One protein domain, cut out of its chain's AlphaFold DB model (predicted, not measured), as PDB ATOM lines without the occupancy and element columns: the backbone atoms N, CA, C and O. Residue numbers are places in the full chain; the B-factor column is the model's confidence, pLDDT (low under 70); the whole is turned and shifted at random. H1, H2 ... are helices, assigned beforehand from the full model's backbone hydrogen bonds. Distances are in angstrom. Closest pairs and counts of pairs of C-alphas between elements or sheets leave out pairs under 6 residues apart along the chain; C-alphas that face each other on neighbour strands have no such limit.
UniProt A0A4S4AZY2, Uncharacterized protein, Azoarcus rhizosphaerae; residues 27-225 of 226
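AT A GLANCE: This is residues 27 to 225 of the 226 residues of an uncharacterized protein of Azoarcus rhizosphaerae (UniProt A0A4S4AZY2). A compact body of helices is built round a hairpin in its middle, the long helix H9 with H10 folded back on it. H1, H2 and H8 run lengthwise beside this hairpin and make with it an up-and-down bundle of five, each helix running against the one before it in the chain, while H3 to H7 wrap round H10, with H6 crossing both hairpin helices. The printed part has 199 residues with ten named helices, H1 to H10 in chain order, and no named strand; the class is all helix. The radius of gyration of the C-alphas is 16.1 A, compact, and the spans are 52 by 35 by 29 A, only just elongated.

IN THESE COORDINATES: H1, residues 27 to 44, begins at C-alpha 27 at (100.024, 51.267, 71.154) and is 25.9 A long. H2 is residues 50 to 70, 29.3 A. H3 is residues 74 to 87, H4 residues 89 to 97, and H5 residues 99 to 116, 24.6 A, with a kink of 29 degrees near residue 106. H6 is residues 121 to 133, H7 residues 135 to 138, and H8 residues 144 to 162, 26.8 A. H9, residues 172 to 201, runs 43.0 A from C-alpha 172 at (67.252, 57.223, 55.360). H10, residues 207 to 224, 26.4 A, ends at C-alpha 224 at (78.704, 42.635, 68.695).

HOW THE PARTS SIT: H9 and H10 are the hub, touching seven helices each. Their hairpin has a shallow tilt of 21 degrees, with the closest C-alphas, Gly 191 and Gly 216, 3.6 A apart. H1 and H2 form a hairpin at 14 degrees, closest at the C-alphas of Phe 31 and Ala 63, 5.2 A. H1 touches residues 186 to 200 of H9, closest at Asn 32 and Ser 193, C-alphas 5.6 A apart. H8 touches H2 at a steep tilt of 39 degrees, C-alphas of Ser 57 and Ala 162 closest at 4.8 A. Residues 127 to 131 of H6 touch residues 187 to 191 of H9, about perpendicular at 81 degrees, closest C-alphas Ile 127 and Gly 190, 5.3 A. H5 and H6 are a hairpin. H3 touches residues 207 to 214 of H10, closest C-alphas Gly 85 and Ser 210, 4.9 A. H4 touches H7, closest C-alphas His 92 and Leu 138, 5.2 A. H1 and H10 are apart. Each O i to N i+4 pair is within hydrogen-bond range in H1, H2, H4, H6, H8, H9 and H10, against 8 of 10 in H3 and 12 of 14 in H5; H7 is too short for such a pair.

THE WHOLE: The C-alphas of Glu 87 and Ala 170 are the two farthest apart, 52.9 A. The printed part has no cut and no long link. Mean pLDDT of the printed part is 90.7; residues 165 to 170 and 203 to 205 are under 70.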
ATOM      1  N   ILE A  27     101.191  51.783  71.878       95.12
ATOM      2  CA  ILE A  27     100.024  51.267  71.154       95.12
ATOM      3  C   ILE A  27      98.725  51.465  71.956       95.12
ATOM      4  O   ILE A  27      97.719  51.828  71.356       95.12
ATOM      5  N   TYR A  28      98.733  51.319  73.288       95.44
ATOM      6  CA  TYR A  28      97.539  51.561  74.121       95.44
ATOM      7  C   TYR A  28      97.156  53.038  74.120       95.44
ATOM      8  O   TYR A  28      96.001  53.381  73.885       95.44
ATOM      9  N   ILE A  29      98.146  53.925  74.241       94.75
ATOM     10  CA  ILE A  29      97.931  55.374  74.130       94.75
ATOM     11  C   ILE A  29      97.391  55.742  72.738       94.75
ATOM     12  O   ILE A  29      96.478  56.556  72.616       94.75
ATOM     13  N   GLN A  30      97.934  55.154  71.666       96.38
ATOM     14  CA  GLN A  30      97.434  55.390  70.305       96.38
ATOM     15  C   GLN A  30      96.003  54.880  70.116       96.38
ATOM     16  O   GLN A  30      95.198  55.572  69.495       96.38
ATOM     17  N   PHE A  31      95.677  53.711  70.674       97.88
ATOM     18  CA  PHE A  31      94.320  53.177  70.666       97.88
ATOM     19  C   PHE A  31      93.350  54.127  71.382       97.88
ATOM     20  O   PHE A  31      92.336  54.513  70.808       97.88
ATOM     21  N   ASN A  32      93.701  54.598  72.579       97.62
ATOM     22  CA  ASN A  32      92.842  55.482  73.366       97.62
ATOM     23  C   ASN A  32      92.646  56.858  72.723       97.62
ATOM     24  O   ASN A  32      91.524  57.362  72.689       97.62
ATOM     25  N   LYS A  33      93.683  57.422  72.096       97.75
ATOM     26  CA  LYS A  33      93.541  58.637  71.274       97.75
ATOM     27  C   LYS A  33      92.610  58.431  70.075       97.75
ATOM     28  O   LYS A  33      91.833  59.323  69.748       97.75
ATOM     29  N   ALA A  34      92.664  57.267  69.430       98.12
ATOM     30  CA  ALA A  34      91.758  56.937  68.333       98.12
ATOM     31  C   ALA A  34      90.300  56.808  68.817       98.12
ATOM     32  O   ALA A  34      89.389  57.315  68.161       98.12
ATOM     33  N   THR A  35      90.074  56.194  69.985       98.25
ATOM     34  CA  THR A  35      88.755  56.159  70.636       98.25
ATOM     35  C   THR A  35      88.252  57.573  70.940       98.25
ATOM     36  O   THR A  35      87.109  57.900  70.615       98.25
ATOM     37  N   ASP A  36      89.100  58.446  71.489       98.38
ATOM     38  CA  ASP A  36      88.744  59.841  71.767       98.38
ATOM     39  C   ASP A  36      88.353  60.623  70.507       98.38
ATOM     40  O   ASP A  36      87.365  61.364  70.512       98.38
ATOM     41  N   GLU A  37      89.081  60.427  69.405       97.81
ATOM     42  CA  GLU A  37      88.763  61.060  68.124       97.81
ATOM     43  C   GLU A  37      87.374  60.632  67.624       97.81
ATOM     44  O   GLU A  37      86.576  61.475  67.209       97.81
ATOM     45  N   ILE A  38      87.039  59.342  67.729       96.88
ATOM     46  CA  ILE A  38      85.723  58.812  67.345       96.88
ATOM     47  C   ILE A  38      84.609  59.449  68.179       96.88
ATOM     48  O   ILE A  38      83.622  59.937  67.621       96.88
ATOM     49  N   HIS A  39      84.768  59.486  69.502       96.38
ATOM     50  CA  HIS A  39      83.800  60.118  70.398       96.38
ATOM     51  C   HIS A  39      83.657  61.619  70.109       96.38
ATOM     52  O   HIS A  39      82.542  62.141  70.038       96.38
ATOM     53  N   THR A  40      84.764  62.305  69.824       95.94
ATOM     54  CA  THR A  40      84.765  63.718  69.432       95.94
ATOM     55  C   THR A  40      83.980  63.958  68.141       95.94
ATOM     56  O   THR A  40      83.189  64.903  68.066       95.94
ATOM     57  N   ILE A  41      84.151  63.113  67.119       94.50
ATOM     58  CA  ILE A  41      83.371  63.202  65.873       94.50
ATOM     59  C   ILE A  41      81.878  62.993  66.166       94.50
ATOM     60  O   ILE A  41      81.042  63.760  65.685       94.50
ATOM     61  N   LEU A  42      81.540  61.998  66.991       93.25
ATOM     62  CA  LEU A  42      80.156  61.684  67.351       93.25
ATOM     63  C   LEU A  42      79.464  62.788  68.161       93.25
ATOM     64  O   LEU A  42      78.260  62.982  67.996       93.25
ATOM     65  N   ARG A  43      80.201  63.533  68.994       91.69
ATOM     66  CA  ARG A  43      79.654  64.671  69.751       91.69
ATOM     67  C   ARG A  43      79.425  65.914  68.896       91.69
ATOM     68  O   ARG A  43      78.453  66.630  69.118       91.69
ATOM     69  N   LYS A  44      80.288  66.179  67.905       90.75
ATOM     70  CA  LYS A  44      80.204  67.389  67.059       90.75
ATOM     71  C   LYS A  44      78.890  67.507  66.295       90.75
ATOM     72  O   LYS A  44      78.448  68.619  66.015       90.75
ATOM     73  N   THR A  45      78.275  66.385  65.928       80.12
ATOM     74  CA  THR A  45      77.003  66.396  65.208       80.12
ATOM     75  C   THR A  45      76.102  65.226  65.616       80.12
ATOM     76  O   THR A  45      76.493  64.065  65.490       80.12
ATOM     77  N   PRO A  46      74.836  65.483  66.010       78.00
ATOM     78  CA  PRO A  46      73.869  64.423  66.313       78.00
ATOM     79  C   PRO A  46      73.490  63.592  65.073       78.00
ATOM     80  O   PRO A  46      72.867  62.524  65.190       78.00
ATOM     81  N   LYS A  47      73.848  64.091  63.882       84.06
ATOM     82  CA  LYS A  47      73.725  63.414  62.597       84.06
ATOM     83  C   LYS A  47      75.076  63.454  61.859       84.06
ATOM     84  O   LYS A  47      75.279  64.358  61.047       84.06
ATOM     85  N   PRO A  48      76.000  62.509  62.129       84.69
ATOM     86  CA  PRO A  48      77.270  62.411  61.409       84.69
ATOM     87  C   PRO A  48      77.036  62.333  59.904       84.69
ATOM     88  O   PRO A  48      76.138  61.606  59.467       84.69
ATOM     89  N   ALA A  49      77.809  63.086  59.125       86.44
ATOM     90  CA  ALA A  49      77.765  63.000  57.672       86.44
ATOM     91  C   ALA A  49      78.394  61.672  57.200       86.44
ATOM     92  O   ALA A  49      79.190  61.080  57.935       86.44
ATOM     93  N   PRO A  50      78.116  61.200  55.969       84.44
ATOM     94  CA  PRO A  50      78.739  59.985  55.433       84.44
ATOM     95  C   PRO A  50      80.273  59.985  55.530       84.44
ATOM     96  O   PRO A  50      80.873  58.986  55.921       84.44
ATOM     97  N   LYS A  51      80.911  61.138  55.282       87.06
ATOM     98  CA  LYS A  51      82.364  61.314  55.450       87.06
ATOM     99  C   LYS A  51      82.843  61.078  56.890       87.06
ATOM    100  O   LYS A  51      83.895  60.481  57.083       87.06
ATOM    101  N   ASP A  52      82.058  61.498  57.884       90.88
ATOM    102  CA  ASP A  52      82.387  61.345  59.304       90.88
ATOM    103  C   ASP A  52      82.251  59.870  59.703       90.88
ATOM    104  O   ASP A  52      83.098  59.319  60.398       90.88
ATOM    105  N   MET A  53      81.212  59.199  59.195       88.56
ATOM    106  CA  MET A  53      81.003  57.760  59.377       88.56
ATOM    107  C   MET A  53      82.143  56.931  58.770       88.56
ATOM    108  O   MET A  53      82.624  55.980  59.391       88.56
ATOM    109  N   MET A  54      82.603  57.308  57.575       88.25
ATOM    110  CA  MET A  54      83.760  56.693  56.924       88.25
ATOM    111  C   MET A  54      85.043  56.931  57.730       88.25
ATOM    112  O   MET A  54      85.797  55.989  57.968       88.25
ATOM    113  N   GLN A  55      85.269  58.164  58.198       92.44
ATOM    114  CA  GLN A  55      86.408  58.501  59.054       92.44
ATOM    115  C   GLN A  55      86.407  57.655  60.335       92.44
ATOM    116  O   GLN A  55      87.409  57.004  60.616       92.44
ATOM    117  N   ILE A  56      85.281  57.581  61.053       93.88
ATOM    118  CA  ILE A  56      85.141  56.753  62.263       93.88
ATOM    119  C   ILE A  56      85.479  55.288  61.971       93.88
ATOM    120  O   ILE A  56      86.261  54.680  62.697       93.88
ATOM    121  N   SER A  57      84.925  54.727  60.894       92.69
ATOM    122  CA  SER A  57      85.144  53.320  60.531       92.69
ATOM    123  C   SER A  57      86.623  53.028  60.245       92.69
ATOM    124  O   SER A  57      87.155  52.006  60.679       92.69
ATOM    125  N   ASN A  58      87.308  53.947  59.555       94.44
ATOM    126  CA  ASN A  58      88.733  53.832  59.249       94.44
ATOM    127  C   ASN A  58      89.607  53.955  60.502       94.44
ATOM    128  O   ASN A  58      90.514  53.142  60.687       94.44
ATOM    129  N   ILE A  59      89.325  54.933  61.372       96.56
ATOM    130  CA  ILE A  59      90.035  55.111  62.647       96.56
ATOM    131  C   ILE A  59      89.886  53.847  63.497       96.56
ATOM    132  O   ILE A  59      90.887  53.269  63.917       96.56
ATOM    133  N   ALA A  60      88.653  53.369  63.677       96.81
ATOM    134  CA  ALA A  60      88.348  52.195  64.485       96.81
ATOM    135  C   ALA A  60      89.033  50.927  63.953       96.81
ATOM    136  O   ALA A  60      89.669  50.199  64.716       96.81
ATOM    137  N   CYS A  61      88.957  50.677  62.639       96.88
ATOM    138  CA  CYS A  61      89.613  49.525  62.024       96.88
ATOM    139  C   CYS A  61      91.135  49.577  62.226       96.88
ATOM    140  O   CYS A  61      91.738  48.593  62.651       96.88
ATOM    141  N   ASN A  62      91.761  50.728  61.968       97.12
ATOM    142  CA  ASN A  62      93.207  50.886  62.117       97.12
ATOM    143  C   ASN A  62      93.658  50.734  63.573       97.12
ATOM    144  O   ASN A  62      94.659  50.064  63.824       97.12
ATOM    145  N   ALA A  63      92.914  51.307  64.522       97.88
ATOM    146  CA  ALA A  63      93.202  51.202  65.947       97.88
ATOM    147  C   ALA A  63      93.125  49.746  66.429       97.88
ATOM    148  O   ALA A  63      94.078  49.244  67.024       97.88
ATOM    149  N   LEU A  64      92.046  49.029  66.096       98.06
ATOM    150  CA  LEU A  64      91.881  47.619  66.468       98.06
ATOM    151  C   LEU A  64      92.937  46.721  65.817       98.06
ATOM    152  O   LEU A  64      93.474  45.833  66.474       98.06
ATOM    153  N   ARG A  65      93.288  46.955  64.546       97.69
ATOM    154  CA  ARG A  65      94.377  46.221  63.883       97.69
ATOM    155  C   ARG A  65      95.725  46.491  64.533       97.69
ATOM    156  O   ARG A  65      96.475  45.553  64.767       97.69
ATOM    157  N   MET A  66      96.034  47.749  64.840       97.00
ATOM    158  CA  MET A  66      97.268  48.102  65.536       97.00
ATOM    159  C   MET A  66      97.353  47.385  66.885       97.00
ATOM    160  O   MET A  66      98.364  46.750  67.165       97.00
ATOM    161  N   LEU A  67      96.282  47.430  67.675       97.12
ATOM    162  CA  LEU A  67      96.219  46.780  68.978       97.12
ATOM    163  C   LEU A  67      96.391  45.258  68.870       97.12
ATOM    164  O   LEU A  67      97.239  44.680  69.539       97.12
ATOM    165  N   LEU A  68      95.624  44.603  67.997       97.00
ATOM    166  CA  LEU A  68      95.580  43.140  67.915       97.00
ATOM    167  C   LEU A  68      96.762  42.516  67.164       97.00
ATOM    168  O   LEU A  68      97.142  41.389  67.467       97.00
ATOM    169  N   GLU A  69      97.310  43.202  66.158       96.44
ATOM    170  CA  GLU A  69      98.368  42.659  65.290       96.44
ATOM    171  C   GLU A  69      99.766  43.129  65.708       96.44
ATOM    172  O   GLU A  69     100.745  42.445  65.409       96.44
ATOM    173  N   LYS A  70      99.886  44.296  66.362       95.50
ATOM    174  CA  LYS A  70     101.189  44.913  66.671       95.50
ATOM    175  C   LYS A  70     101.520  44.994  68.159       95.50
ATOM    176  O   LYS A  70     102.687  45.225  68.462       95.50
ATOM    177  N   GLU A  71     100.567  44.794  69.073       95.12
ATOM    178  CA  GLU A  71     100.858  44.696  70.511       95.12
ATOM    179  C   GLU A  71     100.815  43.229  70.974       95.12
ATOM    180  O   GLU A  71      99.746  42.703  71.296       95.12
ATOM    181  N   PRO A  72     101.968  42.538  71.041       91.00
ATOM    182  CA  PRO A  72     102.011  41.116  71.384       91.00
ATOM    183  C   PRO A  72     101.574  40.829  72.827       91.00
ATOM    184  O   PRO A  72     101.213  39.695  73.136       91.00
ATOM    185  N   ARG A  73     101.592  41.831  73.718       92.44
ATOM    186  CA  ARG A  73     101.213  41.667  75.130       92.44
ATOM    187  C   ARG A  73      99.714  41.765  75.376       92.44
ATOM    188  O   ARG A  73      99.263  41.322  76.424       92.44
ATOM    189  N   PHE A  74      98.937  42.266  74.416       95.06
ATOM    190  CA  PHE A  74      97.526  42.583  74.644       95.06
ATOM    191  C   PHE A  74      96.699  41.395  75.128       95.06
ATOM    192  O   PHE A  74      95.927  41.513  76.078       95.06
ATOM    193  N   LYS A  75      96.919  40.217  74.539       95.88
ATOM    194  CA  LYS A  75      96.252  38.996  74.995       95.88
ATOM    195  C   LYS A  75      96.655  38.617  76.429       95.88
ATOM    196  O   LYS A  75      95.786  38.268  77.220       95.88
ATOM    197  N   ALA A  76      97.941  38.713  76.761       94.00
ATOM    198  CA  ALA A  76      98.442  38.385  78.094       94.00
ATOM    199  C   ALA A  76      97.914  39.358  79.163       94.00
ATOM    200  O   ALA A  76      97.613  38.935  80.274       94.00
ATOM    201  N   ASP A  77      97.743  40.641  78.831       93.62
ATOM    202  CA  ASP A  77      97.156  41.608  79.765       93.62
ATOM    203  C   ASP A  77      95.669  41.330  80.013       93.62
ATOM    204  O   ASP A  77      95.221  41.391  81.155       93.62
ATOM    205  N   ILE A  78      94.911  40.957  78.974       94.56
ATOM    206  CA  ILE A  78      93.523  40.496  79.126       94.56
ATOM    207  C   ILE A  78      93.455  39.274  80.054       94.56
ATOM    208  O   ILE A  78      92.606  39.218  80.942       94.56
ATOM    209  N   GLU A  79      94.349  38.301  79.870       94.44
ATOM    210  CA  GLU A  79      94.423  37.114  80.726       94.44
ATOM    211  C   GLU A  79      94.764  37.476  82.180       94.44
ATOM    212  O   GLU A  79      94.131  36.955  83.100       94.44
ATOM    213  N   ALA A  80      95.702  38.403  82.393       92.06
ATOM    214  CA  ALA A  80      96.091  38.867  83.722       92.06
ATOM    215  C   ALA A  80      94.947  39.594  84.447       92.06
ATOM    216  O   ALA A  80      94.669  39.292  85.609       92.06
ATOM    217  N   LEU A  81      94.248  40.505  83.763       92.31
ATOM    218  CA  LEU A  81      93.104  41.230  84.324       92.31
ATOM    219  C   LEU A  81      91.941  40.286  84.662       92.31
ATOM    220  O   LEU A  81      91.336  40.396  85.730       92.31
ATOM    221  N   ALA A  82      91.657  39.317  83.787       92.94
ATOM    222  CA  ALA A  82      90.622  38.316  84.032       92.94
ATOM    223  C   ALA A  82      90.956  37.419  85.235       92.94
ATOM    224  O   ALA A  82      90.083  37.143  86.058       92.94
ATOM    225  N   ALA A  83      92.215  36.981  85.356       92.06
ATOM    226  CA  ALA A  83      92.666  36.167  86.482       92.06
ATOM    227  C   ALA A  83      92.529  36.922  87.814       92.06
ATOM    228  O   ALA A  83      91.992  36.374  88.778       92.06
ATOM    229  N   ALA A  84      92.916  38.199  87.847       89.38
ATOM    230  CA  ALA A  84      92.766  39.045  89.029       89.38
ATOM    231  C   ALA A  84      91.298  39.285  89.429       89.38
ATOM    232  O   ALA A  84      91.003  39.509  90.604       89.38
ATOM    233  N   GLY A  85      90.353  39.191  88.490       86.94
ATOM    234  CA  GLY A  85      88.920  39.267  88.790       86.94
ATOM    235  C   GLY A  85      88.430  38.155  89.725       86.94
ATOM    236  O   GLY A  85      87.516  38.377  90.516       86.94
ATOM    237  N   ILE A  86      89.066  36.976  89.701       86.44
ATOM    238  CA  ILE A  86      88.729  35.860  90.600       86.44
ATOM    239  C   ILE A  86      89.079  36.215  92.050       86.44
ATOM    240  O   ILE A  86      88.295  35.952  92.962       86.44
ATOM    241  N   GLU A  87      90.226  36.854  92.260       88.81
ATOM    242  CA  GLU A  87      90.687  37.285  93.584       88.81
ATOM    243  C   GLU A  87      89.861  38.469  94.117       88.81
ATOM    244  O   GLU A  87      89.680  38.616  95.325       88.81
ATOM    245  N   ASN A  88      89.281  39.265  93.214       90.88
ATOM    246  CA  ASN A  88      88.542  40.488  93.524       90.88
ATOM    247  C   ASN A  88      87.007  40.345  93.505       90.88
ATOM    248  O   ASN A  88      86.294  41.348  93.575       90.88
ATOM    249  N   GLN A  89      86.457  39.123  93.488       89.69
ATOM    250  CA  GLN A  89      85.003  38.896  93.383       89.69
ATOM    251  C   GLN A  89      84.168  39.629  94.445       89.69
ATOM    252  O   GLN A  89      83.082  40.127  94.150       89.69
ATOM    253  N   ALA A  90      84.647  39.707  95.691       91.62
ATOM    254  CA  ALA A  90      83.930  40.422  96.749       91.62
ATOM    255  C   ALA A  90      83.852  41.933  96.466       91.62
ATOM    256  O   ALA A  90      82.809  42.552  96.680       91.62
ATOM    257  N   HIS A  91      84.936  42.509  95.940       91.75
ATOM    258  CA  HIS A  91      84.983  43.907  95.525       91.75
ATOM    259  C   HIS A  91      84.054  44.156  94.330       91.75
ATOM    260  O   HIS A  91      83.261  45.095  94.360       91.75
ATOM    261  N   HIS A  92      84.063  43.264  93.331       93.25
ATOM    262  CA  HIS A  92      83.174  43.349  92.167       93.25
ATOM    263  C   HIS A  92      81.699  43.298  92.561       93.25
ATOM    264  O   HIS A  92      80.911  44.116  92.093       93.25
ATOM    265  N   ARG A  93      81.315  42.394  93.473       92.69
ATOM    266  CA  ARG A  93      79.940  42.342  94.000       92.69
ATOM    267  C   ARG A  93      79.551  43.646  94.686       92.69
ATOM    268  O   ARG A  93      78.460  44.148  94.447       92.69
ATOM    269  N   ARG A  94      80.452  44.234  95.479       93.19
ATOM    270  CA  ARG A  94      80.191  45.526  96.122       93.19
ATOM    271  C   ARG A  94      79.991  46.639  95.093       93.19
ATOM    272  O   ARG A  94      79.021  47.374  95.208       93.19
ATOM    273  N   LEU A  95      80.845  46.726  94.074       93.00
ATOM    274  CA  LEU A  95      80.676  47.669  92.960       93.00
ATOM    275  C   LEU A  95      79.359  47.434  92.190       93.00
ATOM    276  O   LEU A  95      78.703  48.382  91.756       93.00
ATOM    277  N   ALA A  96      78.940  46.178  92.035       93.19
ATOM    278  CA  ALA A  96      77.687  45.834  91.371       93.19
ATOM    279  C   ALA A  96      76.449  46.256  92.179       93.19
ATOM    280  O   ALA A  96      75.460  46.716  91.602       93.19
ATOM    281  N   ASP A  97      76.494  46.090  93.500       93.56
ATOM    282  CA  ASP A  97      75.330  46.232  94.376       93.56
ATOM    283  C   ASP A  97      75.198  47.644  94.968       93.56
ATOM    284  O   ASP A  97      74.081  48.133  95.146       93.56
ATOM    285  N   ASP A  98      76.311  48.340  95.207       94.88
ATOM    286  CA  ASP A  98      76.351  49.680  95.798       94.88
ATOM    287  C   ASP A  98      76.650  50.736  94.723       94.88
ATOM    288  O   ASP A  98      77.752  50.829  94.184       94.88
ATOM    289  N   VAL A  99      75.627  51.523  94.374       90.50
ATOM    290  CA  VAL A  99      75.733  52.582  93.354       90.50
ATOM    291  C   VAL A  99      76.680  53.691  93.793       90.50
ATOM    292  O   VAL A  99      77.448  54.163  92.964       90.50
ATOM    293  N   LEU A 100      76.651  54.100  95.064       92.06
ATOM    294  CA  LEU A 100      77.525  55.174  95.537       92.06
ATOM    295  C   LEU A 100      78.976  54.707  95.521       92.06
ATOM    296  O   LEU A 100      79.828  55.398  94.983       92.06
ATOM    297  N   PHE A 101      79.237  53.482  95.980       90.69
ATOM    298  CA  PHE A 101      80.577  52.905  95.900       90.69
ATOM    299  C   PHE A 101      81.079  52.777  94.453       90.69
ATOM    300  O   PHE A 101      82.248  53.033  94.178       90.69
ATOM    301  N   PHE A 102      80.205  52.427  93.507       91.88
ATOM    302  CA  PHE A 102      80.564  52.410  92.089       91.88
ATOM    303  C   PHE A 102      80.933  53.803  91.560       91.88
ATOM    304  O   PHE A 102      81.936  53.948  90.868       91.88
ATOM    305  N   LEU A 103      80.151  54.831  91.892       89.12
ATOM    306  CA  LEU A 103      80.434  56.200  91.461       89.12
ATOM    307  C   LEU A 103      81.716  56.750  92.108       89.12
ATOM    308  O   LEU A 103      82.562  57.293  91.407       89.12
ATOM    309  N   ASP A 104      81.881  56.561  93.415       89.62
ATOM    310  CA  ASP A 104      82.967  57.176  94.186       89.62
ATOM    311  C   ASP A 104      84.298  56.424  94.052       89.62
ATOM    312  O   ASP A 104      85.354  57.002  94.263       89.62
ATOM    313  N   SER A 105      84.282  55.119  93.759       88.81
ATOM    314  CA  SER A 105      85.518  54.328  93.632       88.81
ATOM    315  C   SER A 105      85.852  54.018  92.181       88.81
ATOM    316  O   SER A 105      86.934  54.350  91.713       88.81
ATOM    317  N   PHE A 106      84.919  53.406  91.451       92.56
ATOM    318  CA  PHE A 106      85.198  52.953  90.092       92.56
ATOM    319  C   PHE A 106      85.240  54.116  89.100       92.56
ATOM    320  O   PHE A 106      86.219  54.282  88.384       92.56
ATOM    321  N   ILE A 107      84.196  54.947  89.062       93.50
ATOM    322  CA  ILE A 107      84.093  56.006  88.047       93.50
ATOM    323  C   ILE A 107      85.185  57.067  88.224       93.50
ATOM    324  O   ILE A 107      85.733  57.526  87.225       93.50
ATOM    325  N   GLU A 108      85.524  57.445  89.460       91.56
ATOM    326  CA  GLU A 108      86.591  58.420  89.722       91.56
ATOM    327  C   GLU A 108      87.968  57.908  89.264       91.56
ATOM    328  O   GLU A 108      88.682  58.610  88.541       91.56
ATOM    329  N   GLU A 109      88.321  56.674  89.633       91.88
ATOM    330  CA  GLU A 109      89.611  56.074  89.282       91.88
ATOM    331  C   GLU A 109      89.730  55.834  87.769       91.88
ATOM    332  O   GLU A 109      90.709  56.246  87.142       91.88
ATOM    333  N   GLU A 110      88.691  55.284  87.142       94.31
ATOM    334  CA  GLU A 110      88.688  55.052  85.698       94.31
ATOM    335  C   GLU A 110      88.699  56.344  84.890       94.31
ATOM    336  O   GLU A 110      89.352  56.432  83.847       94.31
ATOM    337  N   HIS A 111      88.025  57.391  85.375       95.44
ATOM    338  CA  HIS A 111      88.103  58.699  84.736       95.44
ATOM    339  C   HIS A 111      89.550  59.182  84.671       95.44
ATOM    340  O   HIS A 111      90.005  59.641  83.618       95.44
ATOM    341  N   HIS A 112      90.281  59.027  85.774       93.69
ATOM    342  CA  HIS A 112      91.685  59.385  85.859       93.69
ATOM    343  C   HIS A 112      92.548  58.583  84.874       93.69
ATOM    344  O   HIS A 112      93.306  59.185  84.106       93.69
ATOM    345  N   TYR A 113      92.408  57.253  84.830       93.69
ATOM    346  CA  TYR A 113      93.195  56.398  83.932       93.69
ATOM    347  C   TYR A 113      92.890  56.644  82.454       93.69
ATOM    348  O   TYR A 113      93.817  56.767  81.645       93.69
ATOM    349  N   LEU A 114      91.617  56.812  82.085       95.44
ATOM    350  CA  LEU A 114      91.239  57.152  80.713       95.44
ATOM    351  C   LEU A 114      91.858  58.492  80.294       95.44
ATOM    352  O   LEU A 114      92.454  58.574  79.214       95.44
ATOM    353  N   VAL A 115      91.802  59.514  81.153       96.06
ATOM    354  CA  VAL A 115      92.392  60.829  80.856       96.06
ATOM    355  C   VAL A 115      93.909  60.752  80.711       96.06
ATOM    356  O   VAL A 115      94.457  61.253  79.727       96.06
ATOM    357  N   GLN A 116      94.598  60.063  81.623       92.81
ATOM    358  CA  GLN A 116      96.046  59.850  81.514       92.81
ATOM    359  C   GLN A 116      96.442  59.077  80.252       92.81
ATOM    360  O   GLN A 116      97.497  59.330  79.669       92.81
ATOM    361  N   SER A 117      95.580  58.172  79.785       91.81
ATOM    362  CA  SER A 117      95.806  57.396  78.564       91.81
ATOM    363  C   SER A 117      95.593  58.183  77.263       91.81
ATOM    364  O   SER A 117      95.910  57.683  76.182       91.81
ATOM    365  N   GLY A 118      95.101  59.423  77.356       94.44
ATOM    366  CA  GLY A 118      94.899  60.320  76.220       94.44
ATOM    367  C   GLY A 118      93.449  60.471  75.759       94.44
ATOM    368  O   GLY A 118      93.241  60.981  74.659       94.44
ATOM    369  N   ILE A 119      92.467  60.054  76.564       97.44
ATOM    370  CA  ILE A 119      91.043  60.309  76.310       97.44
ATOM    371  C   ILE A 119      90.646  61.657  76.914       97.44
ATOM    372  O   ILE A 119      90.995  61.962  78.050       97.44
ATOM    373  N   SER A 120      89.917  62.494  76.178       97.94
ATOM    374  CA  SER A 120      89.443  63.772  76.720       97.94
ATOM    375  C   SER A 120      88.442  63.559  77.868       97.94
ATOM    376  O   SER A 120      87.734  62.547  77.877       97.94
ATOM    377  N   PRO A 121      88.315  64.509  78.815       97.81
ATOM    378  CA  PRO A 121      87.357  64.389  79.916       97.81
ATOM    379  C   PRO A 121      85.920  64.096  79.459       97.81
ATOM    380  O   PRO A 121      85.261  63.236  80.039       97.81
ATOM    381  N   ASP A 122      85.469  64.732  78.372       97.44
ATOM    382  CA  ASP A 122      84.129  64.519  77.813       97.44
ATOM    383  C   ASP A 122      83.952  63.097  77.254       97.44
ATOM    384  O   ASP A 122      82.941  62.445  77.506       97.44
ATOM    385  N   SER A 123      84.938  62.583  76.507       97.44
ATOM    386  CA  SER A 123      84.891  61.207  75.990       97.44
ATOM    387  C   SER A 123      84.994  60.174  77.106       97.44
ATOM    388  O   SER A 123      84.342  59.138  77.035       97.44
ATOM    389  N   SER A 124      85.782  60.461  78.144       97.62
ATOM    390  CA  SER A 124      85.873  59.620  79.336       97.62
ATOM    391  C   SER A 124      84.511  59.525  80.031       97.62
ATOM    392  O   SER A 124      84.038  58.424  80.300       97.62
ATOM    393  N   ALA A 125      83.808  60.651  80.207       96.75
ATOM    394  CA  ALA A 125      82.453  60.653  80.754       96.75
ATOM    395  C   ALA A 125      81.474  59.814  79.906       96.75
ATOM    396  O   ALA A 125      80.732  59.005  80.463       96.75
ATOM    397  N   ASP A 126      81.504  59.941  78.574       95.62
ATOM    398  CA  ASP A 126      80.669  59.131  77.672       95.62
ATOM    399  C   ASP A 126      80.929  57.619  77.845       95.62
ATOM    400  O   ASP A 126      79.985  56.824  77.915       95.62
ATOM    401  N   ILE A 127      82.204  57.217  77.925       97.12
ATOM    402  CA  ILE A 127      82.622  55.817  78.113       97.12
ATOM    403  C   ILE A 127      82.145  55.289  79.469       97.12
ATOM    404  O   ILE A 127      81.600  54.190  79.547       97.12
ATOM    405  N   LEU A 128      82.300  56.074  80.533       96.25
ATOM    406  CA  LEU A 128      81.955  55.661  81.893       96.25
ATOM    407  C   LEU A 128      80.445  55.606  82.137       96.25
ATOM    408  O   LEU A 128      79.963  54.700  82.819       96.25
ATOM    409  N   ILE A 129      79.670  56.497  81.509       95.25
ATOM    410  CA  ILE A 129      78.205  56.385  81.468       95.25
ATOM    411  C   ILE A 129      77.805  55.068  80.795       95.25
ATOM    412  O   ILE A 129      76.929  54.358  81.287       95.25
ATOM    413  N   ALA A 130      78.458  54.717  79.688       92.44
ATOM    414  CA  ALA A 130      78.190  53.467  78.995       92.44
ATOM    415  C   ALA A 130      78.588  52.235  79.833       92.44
ATOM    416  O   ALA A 130      77.826  51.270  79.895       92.44
ATOM    417  N   ALA A 131      79.713  52.296  80.549       91.31
ATOM    418  CA  ALA A 131      80.143  51.257  81.484       91.31
ATOM    419  C   ALA A 131      79.127  51.047  82.621       91.31
ATOM    420  O   ALA A 131      78.817  49.909  82.983       91.31
ATOM    421  N   ALA A 132      78.533  52.128  83.138       92.75
ATOM    422  CA  ALA A 132      77.495  52.053  84.165       92.75
ATOM    423  C   ALA A 132      76.252  51.268  83.699       92.75
ATOM    424  O   ALA A 132      75.629  50.572  84.506       92.75
ATOM    425  N   LEU A 133      75.913  51.313  82.403       92.62
ATOM    426  CA  LEU A 133      74.786  50.555  81.835       92.62
ATOM    427  C   LEU A 133      75.020  49.038  81.830       92.62
ATOM    428  O   LEU A 133      74.055  48.278  81.831       92.62
ATOM    429  N   VAL A 134      76.280  48.595  81.850       93.50
ATOM    430  CA  VAL A 134      76.664  47.173  81.871       93.50
ATOM    431  C   VAL A 134      77.260  46.738  83.211       93.50
ATOM    432  O   VAL A 134      77.813  45.646  83.321       93.50
ATOM    433  N   ARG A 135      77.099  47.548  84.265       93.19
ATOM    434  CA  ARG A 135      77.623  47.293  85.617       93.19
ATOM    435  C   ARG A 135      77.253  45.916  86.180       93.19
ATOM    436  O   ARG A 135      78.013  45.343  86.952       93.19
ATOM    437  N   SER A 136      76.112  45.347  85.784       92.44
ATOM    438  CA  SER A 136      75.707  43.996  86.200       92.44
ATOM    439  C   SER A 136      76.708  42.905  85.803       92.44
ATOM    440  O   SER A 136      76.744  41.867  86.459       92.44
ATOM    441  N   ALA A 137      77.544  43.141  84.784       93.44
ATOM    442  CA  ALA A 137      78.611  42.230  84.374       93.44
ATOM    443  C   ALA A 137      79.678  42.014  85.458       93.44
ATOM    444  O   ALA A 137      80.362  40.999  85.443       93.44
ATOM    445  N   LEU A 138      79.784  42.909  86.444       93.31
ATOM    446  CA  LEU A 138      80.664  42.725  87.602       93.31
ATOM    447  C   LEU A 138      80.278  41.508  88.455       93.31
ATOM    448  O   LEU A 138      81.114  40.954  89.161       93.31
ATOM    449  N   ARG A 139      79.015  41.065  88.410       93.25
ATOM    450  CA  ARG A 139      78.585  39.876  89.162       93.25
ATOM    451  C   ARG A 139      79.135  38.587  88.564       93.25
ATOM    452  O   ARG A 139      79.458  37.664  89.308       93.25
ATOM    453  N   GLU A 140      79.235  38.548  87.240       91.38
ATOM    454  CA  GLU A 140      79.715  37.406  86.464       91.38
ATOM    455  C   GLU A 140      80.632  37.915  85.342       91.38
ATOM    456  O   GLU A 140      80.193  38.052  84.195       91.38
ATOM    457  N   PRO A 141      81.898  38.243  85.665       91.50
ATOM    458  CA  PRO A 141      82.837  38.751  84.676       91.50
ATOM    459  C   PRO A 141      83.028  37.767  83.509       91.50
ATOM    460  O   PRO A 141      83.143  36.557  83.737       91.50
ATOM    461  N   PRO A 142      83.100  38.249  82.255       93.44
ATOM    462  CA  PRO A 142      83.362  37.397  81.104       93.44
ATOM    463  C   PRO A 142      84.765  36.779  81.173       93.44
ATOM    464  O   PRO A 142      85.694  37.346  81.745       93.44
ATOM    465  N   SER A 143      84.954  35.620  80.537       95.69
ATOM    466  CA  SER A 143      86.284  35.003  80.458       95.69
ATOM    467  C   SER A 143      87.224  35.796  79.536       95.69
ATOM    468  O   SER A 143      86.776  36.369  78.540       95.69
ATOM    469  N   ALA A 144      88.536  35.749  79.798       96.38
ATOM    470  CA  ALA A 144      89.563  36.333  78.924       96.38
ATOM    471  C   ALA A 144      89.410  35.906  77.453       96.38
ATOM    472  O   ALA A 144      89.473  36.734  76.546       96.38
ATOM    473  N   ASN A 145      89.149  34.615  77.217       97.69
ATOM    474  CA  ASN A 145      88.954  34.067  75.873       97.69
ATOM    475  C   ASN A 145      87.713  34.647  75.190       97.69
ATOM    476  O   ASN A 145      87.768  34.956  74.001       97.69
ATOM    477  N   THR A 146      86.613  34.806  75.932       97.31
ATOM    478  CA  THR A 146      85.384  35.429  75.424       97.31
ATOM    479  C   THR A 146      85.654  36.873  75.020       97.31
ATOM    480  O   THR A 146      85.409  37.232  73.873       97.31
ATOM    481  N   VAL A 147      86.248  37.667  75.917       97.62
ATOM    482  CA  VAL A 147      86.552  39.078  75.649       97.62
ATOM    483  C   VAL A 147      87.482  39.219  74.447       97.62
ATOM    484  O   VAL A 147      87.173  39.960  73.520       97.62
ATOM    485  N   TYR A 148      88.585  38.469  74.398       98.00
ATOM    486  CA  TYR A 148      89.520  38.545  73.275       98.00
ATOM    487  C   TYR A 148      88.870  38.135  71.941       98.00
ATOM    488  O   TYR A 148      89.067  38.806  70.924       98.00
ATOM    489  N   ALA A 149      88.057  37.073  71.933       97.94
ATOM    490  CA  ALA A 149      87.314  36.655  70.745       97.94
ATOM    491  C   ALA A 149      86.305  37.717  70.288       97.94
ATOM    492  O   ALA A 149      86.144  37.939  69.087       97.94
ATOM    493  N   ASP A 150      85.649  38.397  71.223       98.12
ATOM    494  CA  ASP A 150      84.677  39.436  70.905       98.12
ATOM    495  C   ASP A 150      85.354  40.714  70.384       98.12
ATOM    496  O   ASP A 150      84.847  41.329  69.445       98.12
ATOM    497  N   ILE A 151      86.556  41.048  70.865       98.31
ATOM    498  CA  ILE A 151      87.378  42.134  70.299       98.31
ATOM    499  C   ILE A 151      87.822  41.794  68.863       98.31
ATOM    500  O   ILE A 151      87.789  42.661  67.985       98.31
ATOM    501  N   LEU A 152      88.186  40.535  68.583       97.88
ATOM    502  CA  LEU A 152      88.490  40.082  67.218       97.88
ATOM    503  C   LEU A 152      87.274  40.214  66.288       97.88
ATOM    504  O   LEU A 152      87.407  40.729  65.178       97.88
ATOM    505  N   LYS A 153      86.081  39.812  66.747       97.62
ATOM    506  CA  LYS A 153      84.835  39.982  65.980       97.62
ATOM    507  C   LYS A 153      84.506  41.455  65.752       97.62
ATOM    508  O   LYS A 153      84.128  41.816  64.639       97.62
ATOM    509  N   LEU A 154      84.686  42.303  66.767       97.12
ATOM    510  CA  LEU A 154      84.496  43.748  66.646       97.12
ATOM    511  C   LEU A 154      85.420  44.324  65.564       97.12
ATOM    512  O   LEU A 154      84.948  45.050  64.690       97.12
ATOM    513  N   ARG A 155      86.709  43.950  65.559       97.31
ATOM    514  CA  ARG A 155      87.655  44.322  64.490       97.31
ATOM    515  C   ARG A 155      87.134  43.901  63.121       97.31
ATOM    516  O   ARG A 155      87.111  44.722  62.207       97.31
ATOM    517  N   ASP A 156      86.736  42.643  62.968       95.94
ATOM    518  CA  ASP A 156      86.307  42.105  61.676       95.94
ATOM    519  C   ASP A 156      85.036  42.798  61.165       95.94
ATOM    520  O   ASP A 156      84.954  43.151  59.985       95.94
ATOM    521  N   GLU A 157      84.071  43.072  62.049       93.31
ATOM    522  CA  GLU A 157      82.854  43.812  61.717       93.31
ATOM    523  C   GLU A 157      83.168  45.246  61.274       93.31
ATOM    524  O   GLU A 157      82.761  45.653  60.180       93.31
ATOM    525  N   VAL A 158      83.929  45.986  62.086       93.25
ATOM    526  CA  VAL A 158      84.322  47.376  61.819       93.25
ATOM    527  C   VAL A 158      85.091  47.474  60.503       93.25
ATOM    528  O   VAL A 158      84.742  48.270  59.631       93.25
ATOM    529  N   CYS A 159      86.112  46.636  60.317       93.06
ATOM    530  CA  CYS A 159      86.952  46.659  59.124       93.06
ATOM    531  C   CYS A 159      86.202  46.227  57.858       93.06
ATOM    532  O   CYS A 159      86.501  46.727  56.771       93.06
ATOM    533  N   ARG A 160      85.220  45.325  57.969       89.69
ATOM    534  CA  ARG A 160      84.348  44.963  56.845       89.69
ATOM    535  C   ARG A 160      83.468  46.141  56.435       89.69
ATOM    536  O   ARG A 160      83.368  46.435  55.249       89.69
ATOM    537  N   VAL A 161      82.848  46.823  57.395       81.81
ATOM    538  CA  VAL A 161      81.928  47.933  57.111       81.81
ATOM    539  C   VAL A 161      82.674  49.198  56.679       81.81
ATOM    540  O   VAL A 161      82.177  49.902  55.805       81.81
ATOM    541  N   ALA A 162      83.896  49.444  57.164       76.62
ATOM    542  CA  ALA A 162      84.759  50.520  56.662       76.62
ATOM    543  C   ALA A 162      84.948  50.465  55.133       76.62
ATOM    544  O   ALA A 162      85.031  51.502  54.485       76.62
ATOM    545  N   ARG A 163      84.939  49.258  54.546       71.94
ATOM    546  CA  ARG A 163      85.003  49.051  53.089       71.94
ATOM    547  C   ARG A 163      83.670  49.274  52.368       71.94
ATOM    548  O   ARG A 163      83.684  49.499  51.169       71.94
ATOM    549  N   ALA A 164      82.541  49.176  53.069       71.12
ATOM    550  CA  ALA A 164      81.196  49.258  52.492       71.12
ATOM    551  C   ALA A 164      80.571  50.666  52.589       71.12
ATOM    552  O   ALA A 164      79.679  51.007  51.815       71.12
ATOM    553  N   VAL A 165      81.018  51.506  53.533       64.62
ATOM    554  CA  VAL A 165      80.472  52.866  53.750       64.62
ATOM    555  C   VAL A 165      80.754  53.819  52.574       64.62
ATOM    556  O   VAL A 165      80.091  54.844  52.449       64.62
ATOM    557  N   THR A 166      81.640  53.452  51.650       55.47
ATOM    558  CA  THR A 166      81.929  54.199  50.415       55.47
ATOM    559  C   THR A 166      80.809  54.196  49.365       55.47
ATOM    560  O   THR A 166      80.930  54.927  48.388       55.47
ATOM    561  N   GLU A 167      79.720  53.430  49.531       54.09
ATOM    562  CA  GLU A 167      78.824  53.106  48.399       54.09
ATOM    563  C   GLU A 167      77.349  53.557  48.499       54.09
ATOM    564  O   GLU A 167      76.564  53.218  47.618       54.09
ATOM    565  N   SER A 168      76.897  54.327  49.501       54.22
ATOM    566  CA  SER A 168      75.455  54.667  49.568       54.22
ATOM    567  C   SER A 168      75.120  55.958  50.322       54.22
ATOM    568  O   SER A 168      75.102  55.980  51.553       54.22
ATOM    569  N   GLU A 169      74.774  57.022  49.588       56.44
ATOM    570  CA  GLU A 169      74.347  58.317  50.151       56.44
ATOM    571  C   GLU A 169      72.817  58.536  50.197       56.44
ATOM    572  O   GLU A 169      72.373  59.535  50.755       56.44
ATOM    573  N   ALA A 170      71.978  57.633  49.671       56.44
ATOM    574  CA  ALA A 170      70.598  58.009  49.311       56.44
ATOM    575  C   ALA A 170      69.448  57.508  50.217       56.44
ATOM    576  O   ALA A 170      68.323  57.976  50.047       56.44
ATOM    577  N   ASP A 171      69.676  56.602  51.174       72.31
ATOM    578  CA  ASP A 171      68.588  55.973  51.949       72.31
ATOM    579  C   ASP A 171      68.610  56.346  53.449       72.31
ATOM    580  O   ASP A 171      69.626  56.199  54.140       72.31
ATOM    581  N   LYS A 172      67.466  56.839  53.953       74.31
ATOM    582  CA  LYS A 172      67.252  57.223  55.360       74.31
ATOM    583  C   LYS A 172      67.294  56.015  56.295       74.31
ATOM    584  O   LYS A 172      67.836  56.134  57.394       74.31
ATOM    585  N   ASP A 173      66.787  54.864  55.866       77.94
ATOM    586  CA  ASP A 173      66.793  53.657  56.698       77.94
ATOM    587  C   ASP A 173      68.217  53.102  56.803       77.94
ATOM    588  O   ASP A 173      68.705  52.793  57.896       77.94
ATOM    589  N   ALA A 174      68.954  53.116  55.689       79.31
ATOM    590  CA  ALA A 174      70.382  52.813  55.679       79.31
ATOM    591  C   ALA A 174      71.192  53.787  56.556       79.31
ATOM    592  O   ALA A 174      72.187  53.397  57.172       79.31
ATOM    593  N   TYR A 175      70.802  55.063  56.630       82.00
ATOM    594  CA  TYR A 175      71.440  56.037  57.517       82.00
ATOM    595  C   TYR A 175      71.263  55.680  59.000       82.00
ATOM    596  O   TYR A 175      72.255  55.585  59.727       82.00
ATOM    597  N   GLU A 176      70.028  55.454  59.453       84.56
ATOM    598  CA  GLU A 176      69.759  55.141  60.863       84.56
ATOM    599  C   GLU A 176      70.377  53.798  61.280       84.56
ATOM    600  O   GLU A 176      70.929  53.685  62.381       84.56
ATOM    601  N   ALA A 177      70.387  52.807  60.382       85.50
ATOM    602  CA  ALA A 177      71.096  51.548  60.599       85.50
ATOM    603  C   ALA A 177      72.605  51.773  60.811       85.50
ATOM    604  O   ALA A 177      73.162  51.319  61.811       85.50
ATOM    605  N   ARG A 178      73.263  52.547  59.935       84.81
ATOM    606  CA  ARG A 178      74.697  52.878  60.060       84.81
ATOM    607  C   ARG A 178      75.011  53.647  61.332       84.81
ATOM    608  O   ARG A 178      75.974  53.329  62.024       84.81
ATOM    609  N   LYS A 179      74.178  54.628  61.677       86.94
ATOM    610  CA  LYS A 179      74.315  55.390  62.919       86.94
ATOM    611  C   LYS A 179      74.254  54.477  64.143       86.94
ATOM    612  O   LYS A 179      75.067  54.630  65.054       86.94
ATOM    613  N   ARG A 180      73.317  53.522  64.171       89.25
ATOM    614  CA  ARG A 180      73.213  52.537  65.258       89.25
ATOM    615  C   ARG A 180      74.465  51.664  65.340       89.25
ATOM    616  O   ARG A 180      74.994  51.487  66.434       89.25
ATOM    617  N   THR A 181      74.953  51.176  64.204       89.94
ATOM    618  CA  THR A 181      76.183  50.380  64.121       89.94
ATOM    619  C   THR A 181      77.393  51.147  64.653       89.94
ATOM    620  O   THR A 181      78.115  50.641  65.502       89.94
ATOM    621  N   ILE A 182      77.573  52.406  64.250       91.00
ATOM    622  CA  ILE A 182      78.693  53.228  64.723       91.00
ATOM    623  C   ILE A 182      78.615  53.482  66.230       91.00
ATOM    624  O   ILE A 182      79.627  53.389  66.919       91.00
ATOM    625  N   LYS A 183      77.423  53.771  66.766       91.62
ATOM    626  CA  LYS A 183      77.242  53.931  68.216       91.62
ATOM    627  C   LYS A 183      77.580  52.652  68.980       91.62
ATOM    628  O   LYS A 183      78.211  52.728  70.029       91.62
ATOM    629  N   ARG A 184      77.197  51.488  68.446       92.81
ATOM    630  CA  ARG A 184      77.589  50.186  69.003       92.81
ATOM    631  C   ARG A 184      79.103  50.008  68.995       92.81
ATOM    632  O   ARG A 184      79.663  49.573  69.990       92.81
ATOM    633  N   TRP A 185      79.781  50.368  67.912       93.75
ATOM    634  CA  TRP A 185      81.238  50.271  67.884       93.75
ATOM    635  C   TRP A 185      81.906  51.232  68.853       93.75
ATOM    636  O   TRP A 185      82.854  50.825  69.506       93.75
ATOM    637  N   ALA A 186      81.411  52.465  68.992       94.81
ATOM    638  CA  ALA A 186      81.923  53.403  69.987       94.81
ATOM    639  C   ALA A 186      81.814  52.825  71.408       94.81
ATOM    640  O   ALA A 186      82.779  52.892  72.159       94.81
ATOM    641  N   LEU A 187      80.700  52.154  71.736       95.50
ATOM    642  CA  LEU A 187      80.559  51.397  72.988       95.50
ATOM    643  C   LEU A 187      81.643  50.313  73.126       95.50
ATOM    644  O   LEU A 187      82.316  50.241  74.152       95.50
ATOM    645  N   GLY A 188      81.835  49.485  72.095       96.94
ATOM    646  CA  GLY A 188      82.841  48.420  72.120       96.94
ATOM    647  C   GLY A 188      84.270  48.953  72.247       96.94
ATOM    648  O   GLY A 188      85.046  48.447  73.049       96.94
ATOM    649  N   LEU A 189      84.608  50.010  71.508       98.19
ATOM    650  CA  LEU A 189      85.908  50.680  71.569       98.19
ATOM    651  C   LEU A 189      86.142  51.335  72.931       98.19
ATOM    652  O   LEU A 189      87.231  51.195  73.471       98.19
ATOM    653  N   GLY A 190      85.120  51.968  73.514       97.81
ATOM    654  CA  GLY A 190      85.156  52.463  74.891       97.81
ATOM    655  C   GLY A 190      85.450  51.347  75.896       97.81
ATOM    656  O   GLY A 190      86.292  51.516  76.774       97.81
ATOM    657  N   GLY A 191      84.846  50.171  75.707       97.69
ATOM    658  CA  GLY A 191      85.141  48.981  76.508       97.69
ATOM    659  C   GLY A 191      86.589  48.497  76.386       97.69
ATOM    660  O   GLY A 191      87.218  48.171  77.390       97.69
ATOM    661  N   VAL A 192      87.152  48.492  75.174       98.12
ATOM    662  CA  VAL A 192      88.582  48.192  74.966       98.12
ATOM    663  C   VAL A 192      89.470  49.283  75.574       98.12
ATOM    664  O   VAL A 192      90.536  48.985  76.111       98.12
ATOM    665  N   SER A 193      89.036  50.543  75.535       98.00
ATOM    666  CA  SER A 193      89.772  51.657  76.126       98.00
ATOM    667  C   SER A 193      89.896  51.550  77.643       98.00
ATOM    668  O   SER A 193      90.989  51.801  78.139       98.00
ATOM    669  N   LEU A 194      88.855  51.088  78.347       96.56
ATOM    670  CA  LEU A 194      88.944  50.733  79.772       96.56
ATOM    671  C   LEU A 194      90.049  49.690  79.993       96.56
ATOM    672  O   LEU A 194      91.062  49.977  80.616       96.56
ATOM    673  N   ILE A 195      89.949  48.539  79.315       96.06
ATOM    674  CA  ILE A 195      90.932  47.442  79.424       96.06
ATOM    675  C   ILE A 195      92.375  47.926  79.190       96.06
ATOM    676  O   ILE A 195      93.295  47.545  79.914       96.06
ATOM    677  N   THR A 196      92.600  48.739  78.156       95.31
ATOM    678  CA  THR A 196      93.949  49.228  77.823       95.31
ATOM    679  C   THR A 196      94.447  50.328  78.764       95.31
ATOM    680  O   THR A 196      95.657  50.406  78.985       95.31
ATOM    681  N   ALA A 197      93.559  51.157  79.327       93.25
ATOM    682  CA  ALA A 197      93.914  52.156  80.333       93.25
ATOM    683  C   ALA A 197      94.355  51.478  81.638       93.25
ATOM    684  O   ALA A 197      95.417  51.808  82.169       93.25
ATOM    685  N   ASP A 198      93.642  50.443  82.079       90.69
ATOM    686  CA  ASP A 198      94.051  49.649  83.239       90.69
ATOM    687  C   ASP A 198      95.350  48.893  83.009       90.69
ATOM    688  O   ASP A 198      96.235  48.896  83.859       90.69
ATOM    689  N   ALA A 199      95.526  48.296  81.830       89.19
ATOM    690  CA  ALA A 199      96.770  47.608  81.496       89.19
ATOM    691  C   ALA A 199      97.990  48.557  81.387       89.19
ATOM    692  O   ALA A 199      99.136  48.085  81.401       89.19
ATOM    693  N   LEU A 200      97.768  49.873  81.241       84.50
ATOM    694  CA  LEU A 200      98.802  50.915  81.306       84.50
ATOM    695  C   LEU A 200      99.125  51.318  82.747       84.50
ATOM    696  O   LEU A 200     100.302  51.380  83.110       84.50
ATOM    697  N   PHE A 201      98.094  51.661  83.520       77.75
ATOM    698  CA  PHE A 201      98.248  52.465  84.734       77.75
ATOM    699  C   PHE A 201      97.897  51.719  86.014       77.75
ATOM    700  O   PHE A 201      98.495  51.996  87.056       77.75
ATOM    701  N   ALA A 202      96.998  50.745  85.937       71.50
ATOM    702  CA  ALA A 202      96.579  49.997  87.099       71.50
ATOM    703  C   ALA A 202      97.509  48.807  87.359       71.50
ATOM    704  O   ALA A 202      98.069  48.180  86.454       71.50
ATOM    705  N   VAL A 203      97.669  48.459  88.635       64.50
ATOM    706  CA  VAL A 203      98.240  47.160  88.993       64.50
ATOM    707  C   VAL A 203      97.156  46.120  88.701       64.50
ATOM    708  O   VAL A 203      96.067  46.254  89.259       64.50
ATOM    709  N   PRO A 204      97.412  45.075  87.888       57.34
ATOM    710  CA  PRO A 204      96.382  44.102  87.524       57.34
ATOM    711  C   PRO A 204      95.664  43.462  88.722       57.34
ATOM    712  O   PRO A 204      94.508  43.085  88.594       57.34
ATOM    713  N   SER A 205      96.310  43.384  89.893       55.66
ATOM    714  CA  SER A 205      95.719  42.875  91.140       55.66
ATOM    715  C   SER A 205      94.715  43.823  91.817       55.66
ATOM    716  O   SER A 205      94.078  43.430  92.793       55.66
ATOM    717  N   GLY A 206      94.548  45.054  91.328       70.62
ATOM    718  CA  GLY A 206      93.589  46.026  91.846       70.62
ATOM    719  C   GLY A 206      92.130  45.633  91.577       70.62
ATOM    720  O   GLY A 206      91.772  45.162  90.493       70.62
ATOM    721  N   GLY A 207      91.267  45.863  92.571       76.25
ATOM    722  CA  GLY A 207      89.828  45.604  92.467       76.25
ATOM    723  C   GLY A 207      89.159  46.375  91.325       76.25
ATOM    724  O   GLY A 207      88.358  45.788  90.598       76.25
ATOM    725  N   THR A 208      89.548  47.638  91.126       84.44
ATOM    726  CA  THR A 208      89.056  48.512  90.049       84.44
ATOM    727  C   THR A 208      89.503  48.017  88.673       84.44
ATOM    728  O   THR A 208      88.656  47.753  87.830       84.44
ATOM    729  N   ALA A 209      90.790  47.713  88.481       84.12
ATOM    730  CA  ALA A 209      91.324  47.256  87.191       84.12
ATOM    731  C   ALA A 209      90.632  45.998  86.644       84.12
ATOM    732  O   ALA A 209      90.259  45.889  85.474       84.12
ATOM    733  N   SER A 210      90.425  45.016  87.520       88.50
ATOM    734  CA  SER A 210      89.711  43.790  87.157       88.50
ATOM    735  C   SER A 210      88.202  44.014  86.975       88.50
ATOM    736  O   SER A 210      87.561  43.287  86.212       88.50
ATOM    737  N   ALA A 211      87.621  45.024  87.633       92.25
ATOM    738  CA  ALA A 211      86.242  45.452  87.406       92.25
ATOM    739  C   ALA A 211      86.090  46.112  86.025       92.25
ATOM    740  O   ALA A 211      85.129  45.823  85.310       92.25
ATOM    741  N   SER A 212      87.071  46.911  85.609       93.12
ATOM    742  CA  SER A 212      87.127  47.585  84.309       93.12
ATOM    743  C   SER A 212      87.250  46.599  83.167       93.12
ATOM    744  O   SER A 212      86.567  46.732  82.152       93.12
ATOM    745  N   PHE A 213      88.013  45.522  83.372       94.75
ATOM    746  CA  PHE A 213      87.985  44.375  82.475       94.75
ATOM    747  C   PHE A 213      86.580  43.774  82.335       94.75
ATOM    748  O   PHE A 213      86.145  43.502  81.215       94.75
ATOM    749  N   ALA A 214      85.845  43.595  83.435       95.06
ATOM    750  CA  ALA A 214      84.513  43.001  83.388       95.06
ATOM    751  C   ALA A 214      83.501  43.885  82.634       95.06
ATOM    752  O   ALA A 214      82.828  43.409  81.714       95.06
ATOM    753  N   VAL A 215      83.416  45.177  82.975       96.06
ATOM    754  CA  VAL A 215      82.500  46.113  82.294       96.06
ATOM    755  C   VAL A 215      82.955  46.433  80.869       96.06
ATOM    756  O   VAL A 215      82.126  46.546  79.963       96.06
ATOM    757  N   GLY A 216      84.266  46.509  80.632       96.00
ATOM    758  CA  GLY A 216      84.852  46.706  79.313       96.00
ATOM    759  C   GLY A 216      84.568  45.522  78.395       96.00
ATOM    760  O   GLY A 216      84.046  45.699  77.296       96.00
ATOM    761  N   GLY A 217      84.789  44.300  78.883       96.19
ATOM    762  CA  GLY A 217      84.462  43.064  78.177       96.19
ATOM    763  C   GLY A 217      82.974  42.946  77.844       96.19
ATOM    764  O   GLY A 217      82.621  42.613  76.712       96.19
ATOM    765  N   ALA A 218      82.089  43.294  78.782       96.56
ATOM    766  CA  ALA A 218      80.648  43.325  78.534       96.56
ATOM    767  C   ALA A 218      80.242  44.383  77.495       96.56
ATOM    768  O   ALA A 218      79.368  44.124  76.669       96.56
ATOM    769  N   SER A 219      80.902  45.544  77.488       96.81
ATOM    770  CA  SER A 219      80.681  46.592  76.481       96.81
ATOM    771  C   SER A 219      81.077  46.122  75.078       96.81
ATOM    772  O   SER A 219      80.346  46.368  74.117       96.81
ATOM    773  N   VAL A 220      82.186  45.381  74.952       97.12
ATOM    774  CA  VAL A 220      82.578  44.739  73.686       97.12
ATOM    775  C   VAL A 220      81.547  43.690  73.266       97.12
ATOM    776  O   VAL A 220      81.102  43.708  72.120       97.12
ATOM    777  N   GLY A 221      81.120  42.817  74.183       95.50
ATOM    778  CA  GLY A 221      80.095  41.807  73.909       95.50
ATOM    779  C   GLY A 221      78.779  42.426  73.422       95.50
ATOM    780  O   GLY A 221      78.243  42.022  72.389       95.50
ATOM    781  N   ALA A 222      78.305  43.477  74.094       93.81
ATOM    782  CA  ALA A 222      77.110  44.227  73.702       93.81
ATOM    783  C   ALA A 222      77.263  44.918  72.336       93.81
ATOM    784  O   ALA A 222      76.298  45.045  71.579       93.81
ATOM    785  N   ALA A 223      78.477  45.354  71.989       93.81
ATOM    786  CA  ALA A 223      78.754  45.961  70.696       93.81
ATOM    787  C   ALA A 223      78.593  44.979  69.529       93.81
ATOM    788  O   ALA A 223      78.288  45.437  68.427       93.81
ATOM    789  N   ILE A 224      78.755  43.667  69.747       93.19
ATOM    790  CA  ILE A 224      78.704  42.635  68.695       93.19
ATOM    791  C   ILE A 224      77.481  41.704  68.766       93.19
ATOM    792  O   ILE A 224      77.219  40.985  67.803       93.19
ATOM    793  N   SER A 225      76.728  41.694  69.871       85.25
ATOM    794  CA  SER A 225      75.492  40.914  69.992       85.25
ATOM    795  C   SER A 225      74.398  41.506  69.094       85.25
ATOM    796  O   SER A 225      74.063  42.686  69.232       85.25
TER     797      SER A 225